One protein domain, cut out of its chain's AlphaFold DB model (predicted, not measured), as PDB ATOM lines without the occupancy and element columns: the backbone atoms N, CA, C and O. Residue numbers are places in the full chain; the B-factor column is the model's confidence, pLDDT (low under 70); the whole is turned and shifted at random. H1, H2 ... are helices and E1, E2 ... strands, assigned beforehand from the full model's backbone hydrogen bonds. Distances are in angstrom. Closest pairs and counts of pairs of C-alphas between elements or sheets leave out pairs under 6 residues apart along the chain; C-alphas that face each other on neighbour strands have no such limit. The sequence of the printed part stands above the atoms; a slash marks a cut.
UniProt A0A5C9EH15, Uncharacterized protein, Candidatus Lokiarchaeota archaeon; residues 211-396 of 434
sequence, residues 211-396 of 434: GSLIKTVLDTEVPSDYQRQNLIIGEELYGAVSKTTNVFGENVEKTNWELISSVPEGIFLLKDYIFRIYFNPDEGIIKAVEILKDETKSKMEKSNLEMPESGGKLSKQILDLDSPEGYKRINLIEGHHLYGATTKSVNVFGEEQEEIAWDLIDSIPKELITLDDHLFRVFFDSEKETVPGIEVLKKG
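What this domain is: This is residues 211 to 396 of the 434 residues of an uncharacterized protein of Candidatus Lokiarchaeota archaeon (UniProt A0A5C9EH15). Two curled sheets pack face to face with their strands crossed, and two long hairpins run out from this body in opposite directions as arms, E2 with E3 at one end and E9 with E10 at the other. A short helix covers each sheet, H1 over one and H2 over the other. The printed part has 186 residues, with two named helices and thirteen named strands, in the order H1, E1 to E7, H2, E8 to E13; the class is mostly strand. The sheets, in order E3 E2 E1 E6 E5 E11 and E7 E4 E12 E13 E8 E9 E10, are antiparallel. The whole is compact, with a radius of gyration of the C-alphas of 18.7 A, and spans 83 by 35 by 32 A.

How they stand to each other: H1, residues 211 to 219, is on the sheet of E1, residues 226 to 233, at a height over the sheet of 8.7 A, and runs along E1 at 19 degrees on the local plane. E1, E2 at 236 to 247 and E3 at 250 to 259 are a meander of hairpins, each strand the antiparallel neighbour of the one before, with N 238 and O 231 2.8 A apart and N 243 and O 254 2.9 A apart, within hydrogen-bond range. E5, residues 273 to 280, and E6, residues 285 to 294, are a hairpin, with N 276 and O 290 at 2.9 A; E6 is also E1's neighbour, with N 291 and O 230 at 2.9 A. H2, residues 314 to 320, lies over E8, residues 327 to 334, at a height over the sheet of 8.4 A; their closest C-alphas, Ser 315 and Glu 334, are 7.1 A apart. E8, E9 at 337 to 348 and E10 at 351 to 360 are the second meander, with N 339 and O 332 at 2.8 A and N 344 and O 355 at 2.8 A. The two sheets form a sandwich, face to face, their strands at 84 degrees. Every O i to N i+4 pair in H1 and H2 is within hydrogen-bond range.

Where its parts are: H1 begins at C-alpha 211 (161.650, 147.468, 189.871). E2 is 32.6 A long and E9 33.1 A. E4 is residues 266 to 271, E7 299 to 302, E11 368 to 371 and E12 374 to 381. E13, residues 386 to 395, is 27.2 A long and ends at C-alpha 395 (133.846, 168.771, 188.797).

The domain as a whole: The C-alphas farthest apart are those of Phe 248 and Phe 349, 82.9 A. The printed part has no cut, and the link E7 to H2 is long, with 11 residues. Mean pLDDT of the printed part is 92.4; residues 310 to 311 are under 70.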
ATOM      1  N   GLY A 211     161.861 148.712 189.131       95.00
ATOM      2  CA  GLY A 211     161.650 147.468 189.871       95.00
ATOM      3  C   GLY A 211     161.409 147.689 191.365       95.00
ATOM      4  O   GLY A 211     160.554 147.023 191.951       95.00
ATOM      5  N   SER A 212     162.133 148.622 191.990       95.12
ATOM      6  CA  SER A 212     161.865 149.004 193.383       95.12
ATOM      7  C   SER A 212     160.577 149.808 193.504       95.12
ATOM      8  O   SER A 212     159.798 149.547 194.416       95.12
ATOM      9  N   LEU A 213     160.299 150.697 192.548       95.56
ATOM     10  CA  LEU A 213     159.087 151.508 192.557       95.56
ATOM     11  C   LEU A 213     157.813 150.658 192.459       95.56
ATOM     12  O   LEU A 213     156.890 150.871 193.239       95.56
ATOM     13  N   ILE A 214     157.779 149.656 191.572       96.81
ATOM     14  CA  ILE A 214     156.649 148.716 191.479       96.81
ATOM     15  C   ILE A 214     156.420 148.039 192.832       96.81
ATOM     16  O   ILE A 214     155.289 148.001 193.301       96.81
ATOM     17  N   LYS A 215     157.477 147.562 193.504       96.44
ATOM     18  CA  LYS A 215     157.345 146.953 194.839       96.44
ATOM     19  C   LYS A 215     156.757 147.934 195.850       96.44
ATOM     20  O   LYS A 215     155.786 147.595 196.508       96.44
ATOM     21  N   THR A 216     157.270 149.166 195.900       96.06
ATOM     22  CA  THR A 216     156.754 150.215 196.794       96.06
ATOM     23  C   THR A 216     155.266 150.489 196.573       96.06
ATOM     24  O   THR A 216     154.512 150.633 197.537       96.06
ATOM     25  N   VAL A 217     154.821 150.541 195.315       96.69
ATOM     26  CA  VAL A 217     153.400 150.729 195.005       96.69
ATOM     27  C   VAL A 217     152.587 149.504 195.426       96.69
ATOM     28  O   VAL A 217     151.540 149.655 196.050       96.69
ATOM     29  N   LEU A 218     153.071 148.290 195.150       96.31
ATOM     30  CA  LEU A 218     152.366 147.054 195.498       96.31
ATOM     31  C   LEU A 218     152.244 146.819 197.007       96.31
ATOM     32  O   LEU A 218     151.219 146.293 197.436       96.31
ATOM     33  N   ASP A 219     153.232 147.260 197.783       97.00
ATOM     34  CA  ASP A 219     153.227 147.218 199.249       97.00
ATOM     35  C   ASP A 219     152.245 148.239 199.860       97.00
ATOM     36  O   ASP A 219     151.879 148.132 201.031       97.00
ATOM     37  N   THR A 220     151.790 149.230 199.083       96.94
ATOM     38  CA  THR A 220     150.787 150.202 199.535       96.94
ATOM     39  C   THR A 220     149.398 149.558 199.553       96.94
ATOM     40  O   THR A 220     148.926 149.039 198.536       96.94
ATOM     41  N   GLU A 221     148.703 149.655 200.691       96.56
ATOM     42  CA  GLU A 221     147.354 149.111 200.872       96.56
ATOM     43  C   GLU A 221     146.345 149.734 199.894       96.56
ATOM     44  O   GLU A 221     146.265 150.959 199.719       96.56
ATOM     45  N   VAL A 222     145.556 148.879 199.246       96.50
ATOM     46  CA  VAL A 222     144.461 149.284 198.359       96.50
ATOM     47  C   VAL A 222     143.189 149.458 199.204       96.50
ATOM     48  O   VAL A 222     142.956 148.644 200.098       96.50
ATOM     49  N   PRO A 223     142.367 150.502 198.981       94.75
ATOM     50  CA  PRO A 223     141.088 150.647 199.677       94.75
ATOM     51  C   PRO A 223     140.176 149.438 199.413       94.75
ATOM     52  O   PRO A 223     140.211 148.884 198.319       94.75
ATOM     53  N   SER A 224     139.346 149.054 200.388       92.19
ATOM     54  CA  SER A 224     138.601 147.777 200.383       92.19
ATOM     55  C   SER A 224     137.721 147.531 199.157       92.19
ATOM     56  O   SER A 224     137.510 146.381 198.789       92.19
ATOM     57  N   ASP A 225     137.222 148.596 198.535       95.06
ATOM     58  CA  ASP A 225     136.246 148.520 197.440       95.06
ATOM     59  C   ASP A 225     136.904 148.704 196.061       95.06
ATOM     60  O   ASP A 225     136.228 148.858 195.042       95.06
ATOM     61  N   TYR A 226     138.238 148.737 196.035       96.12
ATOM     62  CA  TYR A 226     139.026 149.020 194.850       96.12
ATOM     63  C   TYR A 226     140.008 147.892 194.562       96.12
ATOM     64  O   TYR A 226     140.592 147.285 195.457       96.12
ATOM     65  N   GLN A 227     140.255 147.678 193.276       96.19
ATOM     66  CA  GLN A 227     141.314 146.813 192.783       96.19
ATOM     67  C   GLN A 227     142.321 147.622 191.972       96.19
ATOM     68  O   GLN A 227     141.976 148.559 191.247       96.19
ATOM     69  N   ARG A 228     143.594 147.251 192.080       97.12
ATOM     70  CA  ARG A 228     144.665 147.869 191.302       97.12
ATOM     71  C   ARG A 228     144.566 147.405 189.851       97.12
ATOM     72  O   ARG A 228     144.695 146.213 189.589       97.12
ATOM     73  N   GLN A 229     144.341 148.334 188.922       95.81
ATOM     74  CA  GLN A 229     144.151 148.005 187.508       95.81
ATOM     75  C   GLN A 229     145.446 148.174 186.706       95.81
ATOM     76  O   GLN A 229     145.902 147.236 186.057       95.81
ATOM     77  N   ASN A 230     146.054 149.360 186.773       97.38
ATOM     78  CA  ASN A 230     147.232 149.715 185.983       97.38
ATOM     79  C   ASN A 230     148.194 150.592 186.786       97.38
ATOM     80  O   ASN A 230     147.781 151.307 187.703       97.38
ATOM     81  N   LEU A 231     149.472 150.555 186.407       97.19
ATOM     82  CA  LEU A 231     150.509 151.458 186.901       97.19
ATOM     83  C   LEU A 231     151.162 152.151 185.706       97.19
ATOM     84  O   LEU A 231     151.504 151.486 184.736       97.19
ATOM     85  N   ILE A 232     151.353 153.461 185.778       97.31
ATOM     86  CA  ILE A 232     152.084 154.232 184.770       97.31
ATOM     87  C   ILE A 232     153.372 154.726 185.419       97.31
ATOM     88  O   ILE A 232     153.319 155.379 186.463       97.31
ATOM     89  N   ILE A 233     154.526 154.394 184.843       96.50
ATOM     90  CA  ILE A 233     155.845 154.797 185.350       96.50
ATOM     91  C   ILE A 233     156.565 155.553 184.237       96.50
ATOM     92  O   ILE A 233     157.039 154.955 183.274       96.50
ATOM     93  N   GLY A 234     156.633 156.878 184.372       92.31
ATOM     94  CA  GLY A 234     156.966 157.746 183.246       92.31
ATOM     95  C   GLY A 234     155.885 157.665 182.183       92.31
ATOM     96  O   GLY A 234     154.745 158.026 182.451       92.31
ATOM     97  N   GLU A 235     156.243 157.157 181.013       94.12
ATOM     98  CA  GLU A 235     155.331 156.985 179.879       94.12
ATOM     99  C   GLU A 235     154.916 155.520 179.667       94.12
ATOM    100  O   GLU A 235     154.095 155.219 178.808       94.12
ATOM    101  N   GLU A 236     155.462 154.594 180.454       95.94
ATOM    102  CA  GLU A 236     155.242 153.159 180.284       95.94
ATOM    103  C   GLU A 236     154.055 152.663 181.111       95.94
ATOM    104  O   GLU A 236     153.941 152.958 182.307       95.94
ATOM    105  N   LEU A 237     153.198 151.852 180.486       96.56
ATOM    106  CA  LEU A 237     152.022 151.260 181.114       96.56
ATOM    107  C   LEU A 237     152.296 149.822 181.569       96.56
ATOM    108  O   LEU A 237     152.612 148.939 180.777       96.56
ATOM    109  N   TYR A 238     152.078 149.559 182.851       97.62
ATOM    110  CA  TYR A 238     152.171 148.242 183.467       97.62
ATOM    111  C   TYR A 238     150.786 147.717 183.848       97.62
ATOM    112  O   TYR A 238     149.885 148.473 184.242       97.62
ATOM    113  N   GLY A 239     150.628 146.398 183.772       96.81
ATOM    114  CA  GLY A 239     149.406 145.694 184.149       96.81
ATOM    115  C   GLY A 239     149.683 144.391 184.884       96.81
ATOM    116  O   GLY A 239     150.764 143.807 184.776       96.81
ATOM    117  N   ALA A 240     148.684 143.931 185.635       95.12
ATOM    118  CA  ALA A 240     148.702 142.618 186.256       95.12
ATOM    119  C   ALA A 240     148.502 141.523 185.193       95.12
ATOM    120  O   ALA A 240     147.493 141.499 184.491       95.12
ATOM    121  N   VAL A 241     149.451 140.596 185.106       93.19
ATOM    122  CA  VAL A 241     149.402 139.403 184.257       93.19
ATOM    123  C   VAL A 241     149.330 138.180 185.168       93.19
ATOM    124  O   VAL A 241     150.270 137.893 185.916       93.19
ATOM    125  N   SER A 242     148.213 137.453 185.123       88.50
ATOM    126  CA  SER A 242     148.054 136.184 185.837       88.50
ATOM    127  C   SER A 242     148.649 135.043 185.011       88.50
ATOM    128  O   SER A 242     148.168 134.684 183.936       88.50
ATOM    129  N   LYS A 243     149.735 134.455 185.511       91.62
ATOM    130  CA  LYS A 243     150.318 133.231 184.956       91.62
ATOM    131  C   LYS A 243     149.798 132.056 185.769       91.62
ATOM    132  O   LYS A 243     150.185 131.874 186.921       91.62
ATOM    133  N   THR A 244     148.903 131.279 185.166       91.94
ATOM    134  CA  THR A 244     148.395 130.037 185.758       91.94
ATOM    135  C   THR A 244     149.342 128.903 185.395       91.94
ATOM    136  O   THR A 244     149.494 128.573 184.221       91.94
ATOM    137  N   THR A 245     149.996 128.307 186.387       90.25
ATOM    138  CA  THR A 245     150.849 127.128 186.197       90.25
ATOM    139  C   THR A 245     150.211 125.923 186.865       90.25
ATOM    140  O   THR A 245     149.907 125.975 188.054       90.25
ATOM    141  N   ASN A 246     150.023 124.836 186.117       88.81
ATOM    142  CA  ASN A 246     149.553 123.575 186.678       88.81
ATOM    143  C   ASN A 246     150.736 122.833 187.314       88.81
ATOM    144  O   ASN A 246     151.659 122.409 186.615       88.81
ATOM    145  N   VAL A 247     150.718 122.707 188.636       93.50
ATOM    146  CA  VAL A 247     151.740 122.019 189.422       93.50
ATOM    147  C   VAL A 247     151.049 120.853 190.127       93.50
ATOM    148  O   VAL A 247     150.231 121.051 191.015       93.50
ATOM    149  N   PHE A 248     151.342 119.625 189.689       87.19
ATOM    150  CA  PHE A 248     150.740 118.383 190.211       87.19
ATOM    151  C   PHE A 248     149.207 118.279 190.090       87.19
ATOM    152  O   PHE A 248     148.564 117.627 190.907       87.19
ATOM    153  N   GLY A 249     148.610 118.871 189.057       92.75
ATOM    154  CA  GLY A 249     147.158 118.865 188.864       92.75
ATOM    155  C   GLY A 249     146.442 120.028 189.552       92.75
ATOM    156  O   GLY A 249     145.259 120.231 189.284       92.75
ATOM    157  N   GLU A 250     147.144 120.820 190.367       90.50
ATOM    158  CA  GLU A 250     146.624 122.050 190.962       90.50
ATOM    159  C   GLU A 250     147.059 123.266 190.139       90.50
ATOM    160  O   GLU A 250     148.232 123.431 189.797       90.50
ATOM    161  N   ASN A 251     146.105 124.133 189.803       90.88
ATOM    162  CA  ASN A 251     146.392 125.394 189.131       90.88
ATOM    163  C   ASN A 251     146.838 126.422 190.173       90.88
ATOM    164  O   ASN A 251     146.042 126.864 190.997       90.88
ATOM    165  N   VAL A 252     148.112 126.804 190.124       93.56
ATOM    166  CA  VAL A 252     148.666 127.893 190.929       93.56
ATOM    167  C   VAL A 252     148.685 129.151 190.069       93.56
ATOM    168  O   VAL A 252     149.401 129.211 189.067       93.56
ATOM    169  N   GLU A 253     147.895 130.152 190.449       92.12
ATOM    170  CA  GLU A 253     147.891 131.465 189.806       92.12
ATOM    171  C   GLU A 253     148.940 132.367 190.458       92.12
ATOM    172  O   GLU A 253     148.892 132.647 191.657       92.12
ATOM    173  N   LYS A 254     149.912 132.829 189.665       91.50
ATOM    174  CA  LYS A 254     150.874 133.846 190.085       91.50
ATOM    175  C   LYS A 254     150.623 135.129 189.308       91.50
ATOM    176  O   LYS A 254     150.776 135.157 188.088       91.50
ATOM    177  N   THR A 255     150.289 136.194 190.023       93.19
ATOM    178  CA  THR A 255     150.135 137.528 189.441       93.19
ATOM    179  C   THR A 255     151.482 138.241 189.431       93.19
ATOM    180  O   THR A 255     152.065 138.484 190.487       93.19
ATOM    181  N   ASN A 256     151.973 138.583 188.242       93.69
ATOM    182  CA  ASN A 256     153.144 139.440 188.060       93.69
ATOM    183  C   ASN A 256     152.721 140.755 187.403       93.69
ATOM    184  O   ASN A 256     151.771 140.783 186.629       93.69
ATOM    185  N   TRP A 257     153.442 141.834 187.693       96.25
ATOM    186  CA  TRP A 257     153.256 143.117 187.019       96.25
ATOM    187  C   TRP A 257     154.279 143.248 185.898       96.25
ATOM    188  O   TRP A 257     155.483 143.229 186.156       96.25
ATOM    189  N   GLU A 258     153.797 143.326 184.662       96.56
ATOM    190  CA  GLU A 258     154.619 143.325 183.449       96.56
ATOM    191  C   GLU A 258     154.255 144.536 182.574       96.56
ATOM    192  O   GLU A 258     153.174 145.118 182.718       96.56
ATOM    193  N   LEU A 259     155.194 144.954 181.719       96.56
ATOM    194  CA  LEU A 259     154.985 146.030 180.749       96.56
ATOM    195  C   LEU A 259     153.941 145.580 179.717       96.56
ATOM    196  O   LEU A 259     154.032 144.468 179.194       96.56
ATOM    197  N   ILE A 260     152.956 146.429 179.433       95.06
ATOM    198  CA  ILE A 260     151.936 146.159 178.418       95.06
ATOM    199  C   ILE A 260     152.504 146.536 177.050       95.06
ATOM    200  O   ILE A 260     152.715 147.708 176.774       95.06
ATOM    201  N   SER A 261     152.694 145.540 176.187       91.06
ATOM    202  CA  SER A 261     153.233 145.708 174.829       91.06
ATOM    203  C   SER A 261     152.207 146.180 173.792       91.06
ATOM    204  O   SER A 261     152.477 146.182 172.606       91.06
ATOM    205  N   SER A 262     150.958 146.424 174.187       90.94
ATOM    206  CA  SER A 262     149.905 146.852 173.264       90.94
ATOM    207  C   SER A 262     148.929 147.726 174.023       90.94
ATOM    208  O   SER A 262     148.007 147.238 174.682       90.94
ATOM    209  N   VAL A 263     149.152 149.033 173.946       92.75
ATOM    210  CA  VAL A 263     148.226 150.024 174.495       92.75
ATOM    211  C   VAL A 263     147.117 150.317 173.477       92.75
ATOM    212  O   VAL A 263     147.353 150.250 172.269       92.75
ATOM    213  N   PRO A 264     145.882 150.594 173.926       91.69
ATOM    214  CA  PRO A 264     144.809 150.966 173.015       91.69
ATOM    215  C   PRO A 264     145.086 152.343 172.410       91.69
ATOM    216  O   PRO A 264     145.510 153.240 173.119       91.69
ATOM    217  N   GLU A 265     144.779 152.546 171.134       92.38
ATOM    218  CA  GLU A 265     144.933 153.861 170.509       92.38
ATOM    219  C   GLU A 265     143.797 154.814 170.910       92.38
ATOM    220  O   GLU A 265     142.602 154.464 170.834       92.38
ATOM    221  N   GLY A 266     144.162 156.042 171.278       93.25
ATOM    222  CA  GLY A 266     143.232 157.149 171.440       93.25
ATOM    223  C   GLY A 266     143.134 157.693 172.860       93.25
ATOM    224  O   GLY A 266     143.960 157.448 173.736       93.25
ATOM    225  N   ILE A 267     142.069 158.454 173.081       94.81
ATOM    226  CA  ILE A 267     141.828 159.179 174.326       94.81
ATOM    227  C   ILE A 267     140.710 158.486 175.103       94.81
ATOM    228  O   ILE A 267     139.619 158.274 174.566       94.81
ATOM    229  N   PHE A 268     140.941 158.185 176.380       96.31
ATOM    230  CA  PHE A 268     139.961 157.514 177.237       96.31
ATOM    231  C   PHE A 268     139.605 158.348 178.465       96.31
ATOM    232  O   PHE A 268     140.472 158.908 179.131       96.31
ATOM    233  N   LEU A 269     138.310 158.393 178.778       95.12
ATOM    234  CA  LEU A 269     137.765 159.003 179.984       95.12
ATOM    235  C   LEU A 269     137.563 157.939 181.059       95.12
ATOM    236  O   LEU A 269     136.843 156.960 180.845       95.12
ATOM    237  N   LEU A 270     138.176 158.152 182.219       95.69
ATOM    238  CA  LEU A 270     138.079 157.272 183.378       95.69
ATOM    239  C   LEU A 270     137.204 157.951 184.436       95.69
ATOM    240  O   LEU A 270     137.620 158.917 185.080       95.69
ATOM    241  N   LYS A 271     135.971 157.452 184.584       93.62
ATOM    242  CA  LYS A 271     134.974 157.913 185.562       93.62
ATOM    243  C   LYS A 271     134.940 156.981 186.768       93.62
ATOM    244  O   LYS A 271     134.950 155.762 186.595       93.62
ATOM    245  N   ASP A 272     134.853 157.570 187.958       93.69
ATOM    246  CA  ASP A 272     134.772 156.853 189.238       93.69
ATOM    247  C   ASP A 272     135.996 155.955 189.495       93.69
ATOM    248  O   ASP A 272     135.879 154.823 189.956       93.69
ATOM    249  N   TYR A 273     137.182 156.456 189.142       95.75
ATOM    250  CA  TYR A 273     138.479 155.843 189.428       95.75
ATOM    251  C   TYR A 273     139.199 156.623 190.529       95.75
ATOM    252  O   TYR A 273     139.060 157.844 190.610       95.75
ATOM    253  N   ILE A 274     140.029 155.936 191.317       95.31
ATOM    254  CA  ILE A 274     140.987 156.597 192.208       95.31
ATOM    255  C   ILE A 274     142.356 156.593 191.539       95.31
ATOM    256  O   ILE A 274     142.859 155.546 191.132       95.31
ATOM    257  N   PHE A 275     142.973 157.769 191.475       96.69
ATOM    258  CA  PHE A 275     144.357 157.915 191.040       96.69
ATOM    259  C   PHE A 275     145.235 158.240 192.241       96.69
ATOM    260  O   PHE A 275     144.935 159.143 193.027       96.69
ATOM    261  N   ARG A 276     146.339 157.511 192.367       97.19
ATOM    262  CA  ARG A 276     147.373 157.733 193.377       97.19
ATOM    263  C   ARG A 276     148.659 158.123 192.671       97.19
ATOM    264  O   ARG A 276     149.232 157.335 191.925       97.19
ATOM    265  N   ILE A 277     149.089 159.363 192.870       96.19
ATOM    266  CA  ILE A 277     150.263 159.915 192.198       96.19
ATOM    267  C   ILE A 277     151.422 159.945 193.189       96.19
ATOM    268  O   ILE A 277     151.324 160.576 194.246       96.19
ATOM    269  N   TYR A 278     152.502 159.256 192.832       96.06
ATOM    270  CA  TYR A 278     153.728 159.135 193.609       96.06
ATOM    271  C   TYR A 278     154.753 160.149 193.102       96.06
ATOM    272  O   TYR A 278     155.148 160.113 191.935       96.06
ATOM    273  N   PHE A 279     155.218 161.029 193.981       93.25
ATOM    274  CA  PHE A 279     156.117 162.133 193.663       93.25
ATOM    275  C   PHE A 279     157.505 161.943 194.268       93.25
ATOM    276  O   PHE A 279     157.685 161.328 195.320       93.25
ATOM    277  N   ASN A 280     158.502 162.527 193.610       90.81
ATOM    278  CA  ASN A 280     159.757 162.880 194.248       90.81
ATOM    279  C   ASN A 280     159.705 164.362 194.660       90.81
ATOM    280  O   ASN A 280     159.838 165.217 193.783       90.81
ATOM    281  N   PRO A 281     159.520 164.700 195.949       87.75
ATOM    282  CA  PRO A 281     159.436 166.098 196.370       87.75
ATOM    283  C   PRO A 281     160.749 166.860 196.149       87.75
ATOM    284  O   PRO A 281     160.713 168.065 195.915       87.75
ATOM    285  N   ASP A 282     161.893 166.167 196.179       86.25
ATOM    286  CA  ASP A 282     163.213 166.786 196.021       86.25
ATOM    287  C   ASP A 282     163.523 167.143 194.561       86.25
ATOM    288  O   ASP A 282     164.213 168.123 194.281       86.25
ATOM    289  N   GLU A 283     163.023 166.332 193.628       85.56
ATOM    290  CA  GLU A 283     163.267 166.490 192.190       85.56
ATOM    291  C   GLU A 283     162.100 167.175 191.458       85.56
ATOM    292  O   GLU A 283     162.282 167.616 190.327       85.56
ATOM    293  N   GLY A 284     160.920 167.275 192.079       85.19
ATOM    294  CA  GLY A 284     159.720 167.840 191.452       85.19
ATOM    295  C   GLY A 284     159.144 166.969 190.329       85.19
ATOM    296  O   GLY A 284     158.436 167.475 189.465       85.19
ATOM    297  N   ILE A 285     159.455 165.667 190.318       90.25
ATOM    298  CA  ILE A 285     159.031 164.732 189.266       90.25
ATOM    299  C   ILE A 285     157.990 163.727 189.764       90.25
ATOM    300  O   ILE A 285     157.981 163.329 190.935       90.25
ATOM    301  N   ILE A 286     157.142 163.261 188.850       93.00
ATOM    302  CA  ILE A 286     156.241 162.127 189.059       93.00
ATOM    303  C   ILE A 286     157.022 160.830 188.847       93.00
ATOM    304  O   ILE A 286     157.583 160.582 187.777       93.00
ATOM    305  N   LYS A 287     157.034 159.986 189.882       94.56
ATOM    306  CA  LYS A 287     157.619 158.642 189.837       94.56
ATOM    307  C   LYS A 287     156.650 157.653 189.197       94.56
ATOM    308  O   LYS A 287     157.051 156.904 188.311       94.56
ATOM    309  N   ALA A 288     155.398 157.643 189.656       97.06
ATOM    310  CA  ALA A 288     154.368 156.730 189.168       97.06
ATOM    311  C   ALA A 288     152.956 157.297 189.338       97.06
ATOM    312  O   ALA A 288     152.695 158.095 190.242       97.06
ATOM    313  N   VAL A 289     152.036 156.808 188.511       97.56
ATOM    314  CA  VAL A 289     150.592 156.999 188.643       97.56
ATOM    315  C   VAL A 289     149.937 155.625 188.768       97.56
ATOM    316  O   VAL A 289     150.011 154.800 187.863       97.56
ATOM    317  N   GLU A 290     149.310 155.367 189.909       97.75
ATOM    318  CA  GLU A 290     148.537 154.156 190.176       97.75
ATOM    319  C   GLU A 290     147.056 154.407 189.879       97.75
ATOM    320  O   GLU A 290     146.475 155.377 190.372       97.75
ATOM    321  N   ILE A 291     146.449 153.511 189.095       97.56
ATOM    322  CA  ILE A 291     145.037 153.563 188.708       97.56
ATOM    323  C   ILE A 291     144.282 152.450 189.436       97.56
ATOM    324  O   ILE A 291     144.517 151.257 189.208       97.56
ATOM    325  N   LEU A 292     143.350 152.847 190.300       97.00
ATOM    326  CA  LEU A 292     142.507 151.956 191.090       97.00
ATOM    327  C   LEU A 292     141.065 151.985 190.576       97.00
ATOM    328  O   LEU A 292     140.457 153.051 190.457       97.00
ATOM    329  N   LYS A 293     140.518 150.799 190.311       96.50
ATOM    330  CA  LYS A 293     139.174 150.580 189.776       96.50
ATOM    331  C   LYS A 293     138.223 150.119 190.882       96.50
ATOM    332  O   LYS A 293     138.505 149.118 191.534       96.50
ATOM    333  N   ASP A 294     137.096 150.798 191.045       95.38
ATOM    334  CA  ASP A 294     135.928 150.322 191.797       95.38
ATOM    335  C   ASP A 294     135.238 149.220 190.974       95.38
ATOM    336  O   ASP A 294     134.915 149.406 189.796       95.38
ATOM    337  N   GLU A 295     135.018 148.048 191.572       90.44
ATOM    338  CA  GLU A 295     134.433 146.895 190.871       90.44
ATOM    339  C   GLU A 295     133.004 147.139 190.371       90.44
ATOM    340  O   GLU A 295     132.559 146.503 189.414       90.44
ATOM    341  N   THR A 296     132.284 148.065 191.000       93.06
ATOM    342  CA  THR A 296     130.851 148.279 190.787       93.06
ATOM    343  C   THR A 296     130.539 149.526 189.967       93.06
ATOM    344  O   THR A 296     129.557 149.531 189.221       93.06
ATOM    345  N   LYS A 297     131.347 150.585 190.090       92.69
ATOM    346  CA  LYS A 297     131.028 151.912 189.528       92.69
ATOM    347  C   LYS A 297     131.916 152.330 188.370       92.69
ATOM    348  O   LYS A 297     131.415 152.990 187.460       92.69
ATOM    349  N   SER A 298     133.195 151.959 188.390       92.75
ATOM    350  CA  SER A 298     134.177 152.510 187.459       92.75
ATOM    351  C   SER A 298     133.837 152.214 186.002       92.75
ATOM    352  O   SER A 298     133.583 151.067 185.619       92.75
ATOM    353  N   LYS A 299     133.895 153.253 185.165       91.94
ATOM    354  CA  LYS A 299     133.651 153.161 183.720       91.94
ATOM    355  C   LYS A 299     134.773 153.824 182.939       91.94
ATOM    356  O   LYS A 299     135.162 154.954 183.229       91.94
ATOM    357  N   MET A 300     135.255 153.106 181.930       94.00
ATOM    358  CA  MET A 300     136.231 153.587 180.959       94.00
ATOM    359  C   MET A 300     135.522 153.773 179.617       94.00
ATOM    360  O   MET A 300     134.928 152.831 179.093       94.00
ATOM    361  N   GLU A 301     135.559 154.988 179.080       94.56
ATOM    362  CA  GLU A 301     134.870 155.363 177.842       94.56
ATOM    363  C   GLU A 301     135.886 155.925 176.844       94.56
ATOM    364  O   GLU A 301     136.604 156.874 177.159       94.56
ATOM    365  N   LYS A 302     135.950 155.359 175.632       94.50
ATOM    366  CA  LYS A 302     136.746 155.953 174.550       94.50
ATOM    367  C   LYS A 302     136.086 157.262 174.123       94.50
ATOM    368  O   LYS A 302     134.877 157.302 173.892       94.50
ATOM    369  N   SER A 303     136.865 158.332 174.056       91.75
ATOM    370  CA  SER A 303     136.390 159.626 173.584       91.75
ATOM    371  C   SER A 303     136.361 159.659 172.054       91.75
ATOM    372  O   SER A 303     137.123 158.949 171.401       91.75
ATOM    373  N   ASN A 304     135.520 160.524 171.490       89.75
ATOM    374  CA  ASN A 304     135.497 160.788 170.048       89.75
ATOM    375  C   ASN A 304     136.571 161.800 169.610       89.75
ATOM    376  O   ASN A 304     136.551 162.237 168.465       89.75
ATOM    377  N   LEU A 305     137.445 162.232 170.524       88.50
ATOM    378  CA  LEU A 305     138.538 163.142 170.211       88.50
ATOM    379  C   LEU A 305     139.673 162.353 169.557       88.50
ATOM    380  O   LEU A 305     140.006 161.249 169.999       88.50
ATOM    381  N   GLU A 306     140.256 162.939 168.522       86.50
ATOM    382  CA  GLU A 306     141.437 162.397 167.861       86.50
ATOM    383  C   GLU A 306     142.688 162.691 168.694       86.50
ATOM    384  O   GLU A 306     142.749 163.678 169.436       86.50
ATOM    385  N   MET A 307     143.677 161.801 168.601       86.69
ATOM    386  CA  MET A 307     144.985 162.065 169.186       86.69
ATOM    387  C   MET A 307     145.625 163.234 168.443       86.69
ATOM    388  O   MET A 307     145.548 163.291 167.215       86.69
ATOM    389  N   PRO A 308     146.238 164.181 169.159       82.31
ATOM    390  CA  PRO A 308     146.864 165.302 168.497       82.31
ATOM    391  C   PRO A 308     148.121 164.853 167.736       82.31
ATOM    392  O   PRO A 308     148.839 163.955 168.174       82.31
ATOM    393  N   GLU A 309     148.363 165.467 166.577       78.12
ATOM    394  CA  GLU A 309     149.418 165.050 165.649       78.12
ATOM    395  C   GLU A 309     150.845 165.226 166.200       78.12
ATOM    396  O   GLU A 309     151.123 166.104 167.023       78.12
ATOM    397  N   SER A 310     151.757 164.458 165.596       67.00
ATOM    398  CA  SER A 310     153.228 164.437 165.670       67.00
ATOM    399  C   SER A 310     153.999 165.682 166.122       67.00
ATOM    400  O   SER A 310     155.052 165.604 166.749       67.00
ATOM    401  N   GLY A 311     153.531 166.850 165.681       53.16
ATOM    402  CA  GLY A 311     154.382 167.992 165.333       53.16
ATOM    403  C   GLY A 311     154.392 169.162 166.317       53.16
ATOM    404  O   GLY A 311     154.658 170.291 165.908       53.16
ATOM    405  N   GLY A 312     154.085 168.954 167.598       75.25
ATOM    406  CA  GLY A 312     154.021 170.044 168.575       75.25
ATOM    407  C   GLY A 312     154.234 169.609 170.021       75.25
ATOM    408  O   GLY A 312     154.367 168.432 170.333       75.25
ATOM    409  N   LYS A 313     154.258 170.587 170.938       85.19
ATOM    410  CA  LYS A 313     154.218 170.286 172.377       85.19
ATOM    411  C   LYS A 313     152.841 169.718 172.711       85.19
ATOM    412  O   LYS A 313     151.862 170.464 172.626       85.19
ATOM    413  N   LEU A 314     152.788 168.454 173.130       88.75
ATOM    414  CA  LEU A 314     151.557 167.753 173.500       88.75
ATOM    415  C   LEU A 314     150.718 168.566 174.489       88.75
ATOM    416  O   LEU A 314     149.504 168.685 174.338       88.75
ATOM    417  N   SER A 315     151.368 169.212 175.459       88.81
ATOM    418  CA  SER A 315     150.695 170.097 176.409       88.81
ATOM    419  C   SER A 315     149.869 171.200 175.750       88.81
ATOM    420  O   SER A 315     148.748 171.437 176.185       88.81
ATOM    421  N   LYS A 316     150.345 171.846 174.680       89.81
ATOM    422  CA  LYS A 316     149.548 172.869 173.977       89.81
ATOM    423  C   LYS A 316     148.298 172.260 173.351       89.81
ATOM    424  O   LYS A 316     147.203 172.764 173.559       89.81
ATOM    425  N   GLN A 317     148.471 171.132 172.672       90.38
ATOM    426  CA  GLN A 317     147.387 170.444 171.981       90.38
ATOM    427  C   GLN A 317     146.315 169.955 172.968       90.38
ATOM    428  O   GLN A 317     145.126 170.125 172.719       90.38
ATOM    429  N   ILE A 318     146.716 169.416 174.126       92.88
ATOM    430  CA  ILE A 318     145.779 169.036 175.195       92.88
ATOM    431  C   ILE A 318     145.061 170.268 175.752       92.88
ATOM    432  O   ILE A 318     143.871 170.202 176.065       92.88
ATOM    433  N   LEU A 319     145.768 171.391 175.899       92.31
ATOM    434  CA  LEU A 319     145.181 172.609 176.444       92.31
ATOM    435  C   LEU A 319     144.128 173.235 175.523       92.31
ATOM    436  O   LEU A 319     143.169 173.806 176.049       92.31
ATOM    437  N   ASP A 320     144.260 173.049 174.211       93.06
ATOM    438  CA  ASP A 320     143.298 173.494 173.198       93.06
ATOM    439  C   ASP A 320     142.013 172.639 173.163       93.06
ATOM    440  O   ASP A 320     141.001 173.067 172.610       93.06
ATOM    441  N   LEU A 321     142.007 171.448 173.781       93.75
ATOM    442  CA  LEU A 321     140.812 170.605 173.866       93.75
ATOM    443  C   LEU A 321     139.789 171.161 174.858       93.75
ATOM    444  O   LEU A 321     140.120 171.508 175.998       93.75
ATOM    445  N   ASP A 322     138.513 171.094 174.478       93.81
ATOM    446  CA  ASP A 322     137.409 171.437 175.368       93.81
ATOM    447  C   ASP A 322     137.333 170.489 176.577       93.81
ATOM    448  O   ASP A 322     137.469 169.254 176.493       93.81
ATOM    449  N   SER A 323     137.091 171.088 177.744       93.31
ATOM    450  CA  SER A 323     136.776 170.338 178.961       93.31
ATOM    451  C   SER A 323     135.353 169.766 178.864       93.31
ATOM    452  O   SER A 323     134.456 170.455 178.379       93.31
ATOM    453  N   PRO A 324     135.099 168.535 179.346       93.25
ATOM    454  CA  PRO A 324     133.752 167.985 179.453       93.25
ATOM    455  C   PRO A 324     132.828 168.899 180.262       93.25
ATOM    456  O   PRO A 324     133.264 169.577 181.198       93.25
ATOM    457  N   GLU A 325     131.539 168.884 179.929       92.00
ATOM    458  CA  GLU A 325     130.545 169.747 180.564       92.00
ATOM    459  C   GLU A 325     130.547 169.588 182.093       92.00
ATOM    460  O   GLU A 325     130.490 168.482 182.632       92.00
ATOM    461  N   GLY A 326     130.644 170.715 182.802       92.94
ATOM    462  CA  GLY A 326     130.674 170.742 184.264       92.94
ATOM    463  C   GLY A 326     132.022 170.379 184.893       92.94
ATOM    464  O   GLY A 326     132.105 170.316 186.119       92.94
ATOM    465  N   TYR A 327     133.084 170.179 184.110       94.62
ATOM    466  CA  TYR A 327     134.435 169.936 184.614       94.62
ATOM    467  C   TYR A 327     135.377 171.097 184.286       94.62
ATOM    468  O   TYR A 327     135.274 171.742 183.246       94.62
ATOM    469  N   LYS A 328     136.319 171.356 185.195       94.69
ATOM    470  CA  LYS A 328     137.415 172.308 185.008       94.69
ATOM    471  C   LYS A 328     138.739 171.558 185.072       94.69
ATOM    472  O   LYS A 328     138.986 170.823 186.030       94.69
ATOM    473  N   ARG A 329     139.603 171.778 184.083       95.56
ATOM    474  CA  ARG A 329     140.988 171.295 184.090       95.56
ATOM    475  C   ARG A 329     141.748 171.892 185.278       95.56
ATOM    476  O   ARG A 329     141.697 173.104 185.490       95.56
ATOM    477  N   ILE A 330     142.424 171.047 186.055       95.44
ATOM    478  CA  ILE A 330     143.200 171.488 187.227       95.44
ATOM    479  C   ILE A 330     144.693 171.205 187.098       95.44
ATOM    480  O   ILE A 330     145.489 172.058 187.477       95.44
ATOM    481  N   ASN A 331     145.061 170.048 186.552       96.38
ATOM    482  CA  ASN A 331     146.449 169.649 186.365       96.38
ATOM    483  C   ASN A 331     146.606 168.908 185.037       96.38
ATOM    484  O   ASN A 331     145.654 168.301 184.537       96.38
ATOM    485  N   LEU A 332     147.824 168.933 184.513       96.25
ATOM    486  CA  LEU A 332     148.249 168.157 183.360       96.25
ATOM    487  C   LEU A 332     149.544 167.430 183.714       96.25
ATOM    488  O   LEU A 332     150.473 168.040 184.233       96.25
ATOM    489  N   ILE A 333     149.595 166.133 183.446       95.69
ATOM    490  CA  ILE A 333     150.796 165.312 183.584       95.69
ATOM    491  C   ILE A 333     151.299 165.012 182.176       95.69
ATOM    492  O   ILE A 333     150.530 164.494 181.371       95.69
ATOM    493  N   GLU A 334     152.558 165.335 181.887       94.25
ATOM    494  CA  GLU A 334     153.235 165.038 180.615       94.25
ATOM    495  C   GLU A 334     154.550 164.314 180.942       94.25
ATOM    496  O   GLU A 334     155.477 164.901 181.518       94.25
ATOM    497  N   GLY A 335     154.589 163.006 180.668       91.19
ATOM    498  CA  GLY A 335     155.642 162.105 181.142       91.19
ATOM    499  C   GLY A 335     155.850 162.195 182.663       91.19
ATOM    500  O   GLY A 335     155.000 161.799 183.457       91.19
ATOM    501  N   HIS A 336     156.995 162.744 183.081       91.12
ATOM    502  CA  HIS A 336     157.371 162.903 184.495       91.12
ATOM    503  C   HIS A 336     156.993 164.253 185.116       91.12
ATOM    504  O   HIS A 336     157.249 164.476 186.301       91.12
ATOM    505  N   HIS A 337     156.433 165.171 184.336       92.44
ATOM    506  CA  HIS A 337     156.241 166.555 184.751       92.44
ATOM    507  C   HIS A 337     154.781 166.824 185.100       92.44
ATOM    508  O   HIS A 337     153.873 166.425 184.370       92.44
ATOM    509  N   LEU A 338     154.562 167.525 186.214       94.06
ATOM    510  CA  LEU A 338     153.248 168.001 186.629       94.06
ATOM    511  C   LEU A 338     153.118 169.492 186.319       94.06
ATOM    512  O   LEU A 338     153.883 170.304 186.834       94.06
ATOM    513  N   TYR A 339     152.108 169.853 185.544       94.69
ATOM    514  CA  TYR A 339     151.744 171.230 185.244       94.69
ATOM    515  C   TYR A 339     150.451 171.606 185.961       94.69
ATOM    516  O   TYR A 339     149.505 170.815 186.026       94.69
ATOM    517  N   GLY A 340     150.407 172.837 186.462       94.12
ATOM    518  CA  GLY A 340     149.243 173.415 187.122       94.12
ATOM    519  C   GLY A 340     148.829 174.733 186.488       94.12
ATOM    520  O   GLY A 340     149.667 175.490 185.994       94.12
ATOM    521  N   ALA A 341     147.531 175.021 186.542       91.94
ATOM    522  CA  ALA A 341     147.012 176.322 186.150       91.94
ATOM    523  C   ALA A 341     147.429 177.395 187.171       91.94
ATOM    524  O   ALA A 341     147.094 177.306 188.354       91.94
ATOM    525  N   THR A 342     148.109 178.439 186.708       88.38
ATOM    526  CA  THR A 342     148.418 179.649 187.467       88.38
ATOM    527  C   THR A 342     147.566 180.797 186.932       88.38
ATOM    528  O   THR A 342     147.600 181.141 185.754       88.38
ATOM    529  N   THR A 343     146.747 181.394 187.796       87.56
ATOM    530  CA  THR A 343     145.954 182.572 187.429       87.56
ATOM    531  C   THR A 343     146.757 183.823 187.752       87.56
ATOM    532  O   THR A 343     147.108 184.060 188.909       87.56
ATOM    533  N   LYS A 344     147.052 184.624 186.731       88.31
ATOM    534  CA  LYS A 344     147.607 185.968 186.879       88.31
ATOM    535  C   LYS A 344     146.458 186.948 186.711       88.31
ATOM    536  O   LYS A 344     145.904 187.046 185.622       88.31
ATOM    537  N   SER A 345     146.092 187.655 187.778       88.38
ATOM    538  CA  SER A 345     145.169 188.779 187.657       88.38
ATOM    539  C   SER A 345     145.945 190.084 187.495       88.38
ATOM    540  O   SER A 345     146.901 190.364 188.225       88.38
ATOM    541  N   VAL A 346     145.578 190.868 186.486       91.69
ATOM    542  CA  VAL A 346     146.159 192.182 186.201       91.69
ATOM    543  C   VAL A 346     145.023 193.188 186.118       91.69
ATOM    544  O   VAL A 346     144.054 192.986 185.395       91.69
ATOM    545  N   ASN A 347     145.141 194.290 186.854       91.12
ATOM    546  CA  ASN A 347     144.181 195.382 186.764       91.12
ATOM    547  C   ASN A 347     144.597 196.339 185.639       91.12
ATOM    548  O   ASN A 347     145.629 197.008 185.739       91.12
ATOM    549  N   VAL A 348     143.802 196.394 184.572       92.06
ATOM    550  CA  VAL A 348     144.021 197.256 183.409       92.06
ATOM    551  C   VAL A 348     142.838 198.221 183.327       92.06
ATOM    552  O   VAL A 348     141.703 197.816 183.116       92.06
ATOM    553  N   PHE A 349     143.094 199.517 183.543       86.12
ATOM    554  CA  PHE A 349     142.072 200.583 183.559       86.12
ATOM    555  C   PHE A 349     140.944 200.428 184.597       86.12
ATOM    556  O   PHE A 349     139.854 200.964 184.411       86.12
ATOM    557  N   GLY A 350     141.196 199.757 185.719       92.25
ATOM    558  CA  GLY A 350     140.180 199.513 186.746       92.25
ATOM    559  C   GLY A 350     139.409 198.207 186.545       92.25
ATOM    560  O   GLY A 350     138.654 197.833 187.440       92.25
ATOM    561  N   GLU A 351     139.625 197.499 185.433       90.94
ATOM    562  CA  GLU A 351     139.078 196.166 185.182       90.94
ATOM    563  C   GLU A 351     140.125 195.096 185.516       90.94
ATOM    564  O   GLU A 351     141.267 195.150 185.055       90.94
ATOM    565  N   GLU A 352     139.749 194.122 186.346       93.19
ATOM    566  CA  GLU A 352     140.586 192.958 186.637       93.19
ATOM    567  C   GLU A 352     140.480 191.961 185.478       93.19
ATOM    568  O   GLU A 352     139.409 191.421 185.203       93.19
ATOM    569  N   GLN A 353     141.590 191.742 184.777       91.38
ATOM    570  CA  GLN A 353     141.725 190.713 183.753       91.38
ATOM    571  C   GLN A 353     142.450 189.511 184.351       91.38
ATOM    572  O   GLN A 353     143.530 189.661 184.922       91.38
ATOM    573  N   GLU A 354     141.865 188.322 184.221       90.94
ATOM    574  CA  GLU A 354     142.492 187.063 184.624       90.94
ATOM    575  C   GLU A 354     143.061 186.351 183.395       90.94
ATOM    576  O   GLU A 354     142.327 185.976 182.482       90.94
ATOM    577  N   GLU A 355     144.371 186.129 183.390       90.25
ATOM    578  CA  GLU A 355     145.055 185.277 182.424       90.25
ATOM    579  C   GLU A 355     145.421 183.953 183.105       90.25
ATOM    580  O   GLU A 355     145.998 183.937 184.197       90.25
ATOM    581  N   ILE A 356     145.069 182.829 182.481       89.56
ATOM    582  CA  ILE A 356     145.437 181.498 182.971       89.56
ATOM    583  C   ILE A 356     146.682 181.048 182.211       89.56
ATOM    584  O   ILE A 356     146.615 180.769 181.017       89.56
ATOM    585  N   ALA A 357     147.802 180.952 182.918       91.62
ATOM    586  CA  ALA A 357     149.017 180.317 182.432       91.62
ATOM    587  C   ALA A 357     149.117 178.883 182.973       91.62
ATOM    588  O   ALA A 357     148.464 178.520 183.952       91.62
ATOM    589  N   TRP A 358     149.921 178.052 182.313       93.25
ATOM    590  CA  TRP A 358     150.219 176.689 182.749       93.25
ATOM    591  C   TRP A 358     151.709 176.583 183.017       93.25
ATOM    592  O   TRP A 358     152.515 176.668 182.091       93.25
ATOM    593  N   ASP A 359     152.058 176.420 184.289       93.12
ATOM    594  CA  ASP A 359     153.443 176.404 184.750       93.12
ATOM    595  C   ASP A 359     153.794 175.036 185.349       93.12
ATOM    596  O   ASP A 359     152.938 174.324 185.886       93.12
ATOM    597  N   LEU A 360     155.076 174.676 185.263       92.38
ATOM    598  CA  LEU A 360     155.621 173.480 185.901       92.38
ATOM    599  C   LEU A 360     155.533 173.614 187.430       92.38
ATOM    600  O   LEU A 360     155.963 174.619 188.005       92.38
ATOM    601  N   ILE A 361     154.992 172.594 188.097       91.38
ATOM    602  CA  ILE A 361     154.916 172.542 189.557       91.38
ATOM    603  C   ILE A 361     156.224 171.970 190.101       91.38
ATOM    604  O   ILE A 361     156.412 170.760 190.183       91.38
ATOM    605  N   ASP A 362     157.115 172.863 190.521       86.56
ATOM    606  CA  ASP A 362     158.438 172.486 191.029       86.56
ATOM    607  C   ASP A 362     158.422 171.932 192.466       86.56
ATOM    608  O   ASP A 362     159.409 171.354 192.917       86.56
ATOM    609  N   SER A 363     157.352 172.168 193.231       84.81
ATOM    610  CA  SER A 363     157.277 171.768 194.637       84.81
ATOM    611  C   SER A 363     155.907 171.220 195.000       84.81
ATOM    612  O   SER A 363     154.869 171.853 194.805       84.81
ATOM    613  N   ILE A 364     155.914 170.013 195.559       86.31
ATOM    614  CA  ILE A 364     154.702 169.282 195.913       86.31
ATOM    615  C   ILE A 364     154.808 168.900 197.388       86.31
ATOM    616  O   ILE A 364     155.831 168.369 197.814       86.31
ATOM    617  N   PRO A 365     153.779 169.187 198.205       82.06
ATOM    618  CA  PRO A 365     153.881 169.067 199.658       82.06
ATOM    619  C   PRO A 365     153.829 167.623 200.170       82.06
ATOM    620  O   PRO A 365     153.983 167.401 201.368       82.06
ATOM    621  N   LYS A 366     153.527 166.650 199.304       87.19
ATOM    622  CA  LYS A 366     153.300 165.253 199.678       87.19
ATOM    623  C   LYS A 366     153.952 164.320 198.670       87.19
ATOM    624  O   LYS A 366     153.878 164.560 197.470       87.19
ATOM    625  N   GLU A 367     154.502 163.225 199.177       89.81
ATOM    626  CA  GLU A 367     155.038 162.134 198.356       89.81
ATOM    627  C   GLU A 367     153.936 161.354 197.632       89.81
ATOM    628  O   GLU A 367     154.168 160.823 196.555       89.81
ATOM    629  N   LEU A 368     152.732 161.301 198.211       92.50
ATOM    630  CA  LEU A 368     151.576 160.614 197.650       92.50
ATOM    631  C   LEU A 368     150.359 161.540 197.666       92.50
ATOM    632  O   LEU A 368     149.996 162.096 198.710       92.50
ATOM    633  N   ILE A 369     149.712 161.679 196.511       93.31
ATOM    634  CA  ILE A 369     148.435 162.383 196.371       93.31
ATOM    635  C   ILE A 369     147.390 161.397 195.867       93.31
ATOM    636  O   ILE A 369     147.529 160.842 194.781       93.31
ATOM    637  N   THR A 370     146.331 161.219 196.653       92.00
ATOM    638  CA  THR A 370     145.132 160.483 196.248       92.00
ATOM    639  C   THR A 370     144.111 161.472 195.709       92.00
ATOM    640  O   THR A 370     143.813 162.470 196.368       92.00
ATOM    641  N   LEU A 371     143.593 161.196 194.519       93.12
ATOM    642  CA  LEU A 371     142.547 161.972 193.872       93.12
ATOM    643  C   LEU A 371     141.292 161.107 193.752       93.12
ATOM    644  O   LEU A 371     141.227 160.202 192.920       93.12
ATOM    645  N   ASP A 372     140.317 161.404 194.603       84.69
ATOM    646  CA  ASP A 372     138.939 160.930 194.559       84.69
ATOM    647  C   ASP A 372     138.043 162.000 193.906       84.69
ATOM    648  O   ASP A 372     138.370 163.186 193.915       84.69
ATOM    649  N   ASP A 373     136.951 161.603 193.252       89.12
ATOM    650  CA  ASP A 373     135.990 162.508 192.588       89.12
ATOM    651  C   ASP A 373     136.543 163.376 191.434       89.12
ATOM    652  O   ASP A 373     135.994 164.436 191.100       89.12
ATOM    653  N   HIS A 374     137.622 162.932 190.791       94.31
ATOM    654  CA  HIS A 374     138.174 163.574 189.598       94.31
ATOM    655  C   HIS A 374     137.829 162.772 188.341       94.31
ATOM    656  O   HIS A 374     137.649 161.557 188.376       94.31
ATOM    657  N   LEU A 375     137.724 163.478 187.218       94.19
ATOM    658  CA  LEU A 375     137.648 162.869 185.899       94.19
ATOM    659  C   LEU A 375     139.044 162.904 185.291       94.19
ATOM    660  O   LEU A 375     139.680 163.959 185.266       94.19
ATOM    661  N   PHE A 376     139.495 161.764 184.784       95.69
ATOM    662  CA  PHE A 376     140.795 161.650 184.138       95.69
ATOM    663  C   PHE A 376     140.599 161.392 182.658       95.69
ATOM    664  O   PHE A 376     139.808 160.526 182.273       95.69
ATOM    665  N   ARG A 377     141.328 162.138 181.833       95.12
ATOM    666  CA  ARG A 377     141.437 161.880 180.402       95.12
ATOM    667  C   ARG A 377     142.866 161.416 180.128       95.12
ATOM    668  O   ARG A 377     143.816 162.165 180.344       95.12
ATOM    669  N   VAL A 378     143.003 160.154 179.735       95.69
ATOM    670  CA  VAL A 378     144.290 159.488 179.501       95.69
ATOM    671  C   VAL A 378     144.516 159.397 177.998       95.69
ATOM    672  O   VAL A 378     143.622 158.961 177.268       95.69
ATOM    673  N   PHE A 379     145.691 159.829 177.555       95.19
ATOM    674  CA  PHE A 379     146.094 159.859 176.154       95.19
ATOM    675  C   PHE A 379     147.022 158.677 175.908       95.19
ATOM    676  O   PHE A 379     148.029 158.555 176.602       95.19
ATOM    677  N   PHE A 380     146.677 157.807 174.962       94.19
ATOM    678  CA  PHE A 380     147.487 156.647 174.606       94.19
ATOM    679  C   PHE A 380     148.015 156.790 173.180       94.19
ATOM    680  O   PHE A 380     147.245 157.046 172.252       94.19
ATOM    681  N   ASP A 381     149.319 156.584 173.027       92.44
ATOM    682  CA  ASP A 381     150.021 156.540 171.748       92.44
ATOM    683  C   ASP A 381     150.372 155.077 171.452       92.44
ATOM    684  O   ASP A 381     151.247 154.486 172.088       92.44
ATOM    685  N   SER A 382     149.634 154.461 170.525       90.56
ATOM    686  CA  SER A 382     149.847 153.062 170.154       90.56
ATOM    687  C   SER A 382     151.087 152.851 169.295       90.56
ATOM    688  O   SER A 382     151.612 151.743 169.297       90.56
ATOM    689  N   GLU A 383     151.554 153.873 168.573       89.50
ATOM    690  CA  GLU A 383     152.766 153.767 167.751       89.50
ATOM    691  C   GLU A 383     154.009 153.692 168.635       89.50
ATOM    692  O   GLU A 383     154.943 152.945 168.344       89.50
ATOM    693  N   LYS A 384     154.002 154.438 169.744       89.50
ATOM    694  CA  LYS A 384     155.103 154.456 170.718       89.50
ATOM    695  C   LYS A 384     154.912 153.494 171.885       89.50
ATOM    696  O   LYS A 384     155.832 153.333 172.680       89.50
ATOM    697  N   GLU A 385     153.740 152.875 171.999       91.88
ATOM    698  CA  GLU A 385     153.336 152.051 173.143       91.88
ATOM    699  C   GLU A 385     153.399 152.809 174.487       91.88
ATOM    700  O   GLU A 385     153.732 152.244 175.532       91.88
ATOM    701  N   THR A 386     153.065 154.105 174.478       93.31
ATOM    702  CA  THR A 386     153.205 154.994 175.641       93.31
ATOM    703  C   THR A 386     151.908 155.674 176.081       93.31
ATOM    704  O   THR A 386     150.906 155.749 175.365       93.31
ATOM    705  N   VAL A 387     151.938 156.202 177.308       94.94
ATOM    706  CA  VAL A 387     150.954 157.132 177.872       94.94
ATOM    707  C   VAL A 387     151.611 158.509 178.003       94.94
ATOM    708  O   VAL A 387     152.127 158.844 179.072       94.94
ATOM    709  N   PRO A 388     151.643 159.319 176.931       93.31
ATOM    710  CA  PRO A 388     152.403 160.565 176.938       93.31
ATOM    711  C   PRO A 388     151.757 161.668 177.792       93.31
ATOM    712  O   PRO A 388     152.439 162.613 178.197       93.31
ATOM    713  N   GLY A 389     150.459 161.559 178.114       95.00
ATOM    714  CA  GLY A 389     149.776 162.562 178.925       95.00
ATOM    715  C   GLY A 389     148.570 162.065 179.720       95.00
ATOM    716  O   GLY A 389     147.837 161.165 179.303       95.00
ATOM    717  N   ILE A 390     148.339 162.700 180.872       97.06
ATOM    718  CA  ILE A 390     147.143 162.518 181.704       97.06
ATOM    719  C   ILE A 390     146.603 163.894 182.088       97.06
ATOM    720  O   ILE A 390     147.248 164.670 182.795       97.06
ATOM    721  N   GLU A 391     145.384 164.191 181.660       96.69
ATOM    722  CA  GLU A 391     144.664 165.399 182.044       96.69
ATOM    723  C   GLU A 391     143.787 165.110 183.270       96.69
ATOM    724  O   GLU A 391     142.989 164.167 183.280       96.69
ATOM    725  N   VAL A 392     143.927 165.942 184.306       96.88
ATOM    726  CA  VAL A 392     143.163 165.835 185.553       96.88
ATOM    727  C   VAL A 392     142.111 166.936 185.596       96.88
ATOM    728  O   VAL A 392     142.432 168.132 185.619       96.88
ATOM    729  N   LEU A 393     140.843 166.537 185.664       95.81
ATOM    730  CA  LEU A 393     139.710 167.450 185.683       95.81
ATOM    731  C   LEU A 393     138.901 167.311 186.971       95.81
ATOM    732  O   LEU A 393     138.627 166.215 187.458       95.81
ATOM    733  N   LYS A 394     138.469 168.447 187.510       95.38
ATOM    734  CA  LYS A 394     137.649 168.521 188.719       95.38
ATOM    735  C   LYS A 394     136.247 168.987 188.377       95.38
ATOM    736  O   LYS A 394     136.083 169.961 187.641       95.38
ATOM    737  N   LYS A 395     135.235 168.335 188.949       94.44
ATOM    738  CA  LYS A 395     133.846 168.771 188.797       94.44
ATOM    739  C   LYS A 395     133.685 170.185 189.364       94.44
ATOM    740  O   LYS A 395     134.038 170.455 190.516       94.44
ATOM    741  N   GLY A 396     133.190 171.104 188.543       90.25
ATOM    742  CA  GLY A 396     132.845 172.451 188.968       90.25
ATOM    743  C   GLY A 396     131.752 172.382 190.026       90.25
ATOM    744  O   GLY A 396     130.803 171.610 189.903       90.25
TER     745      GLY A 396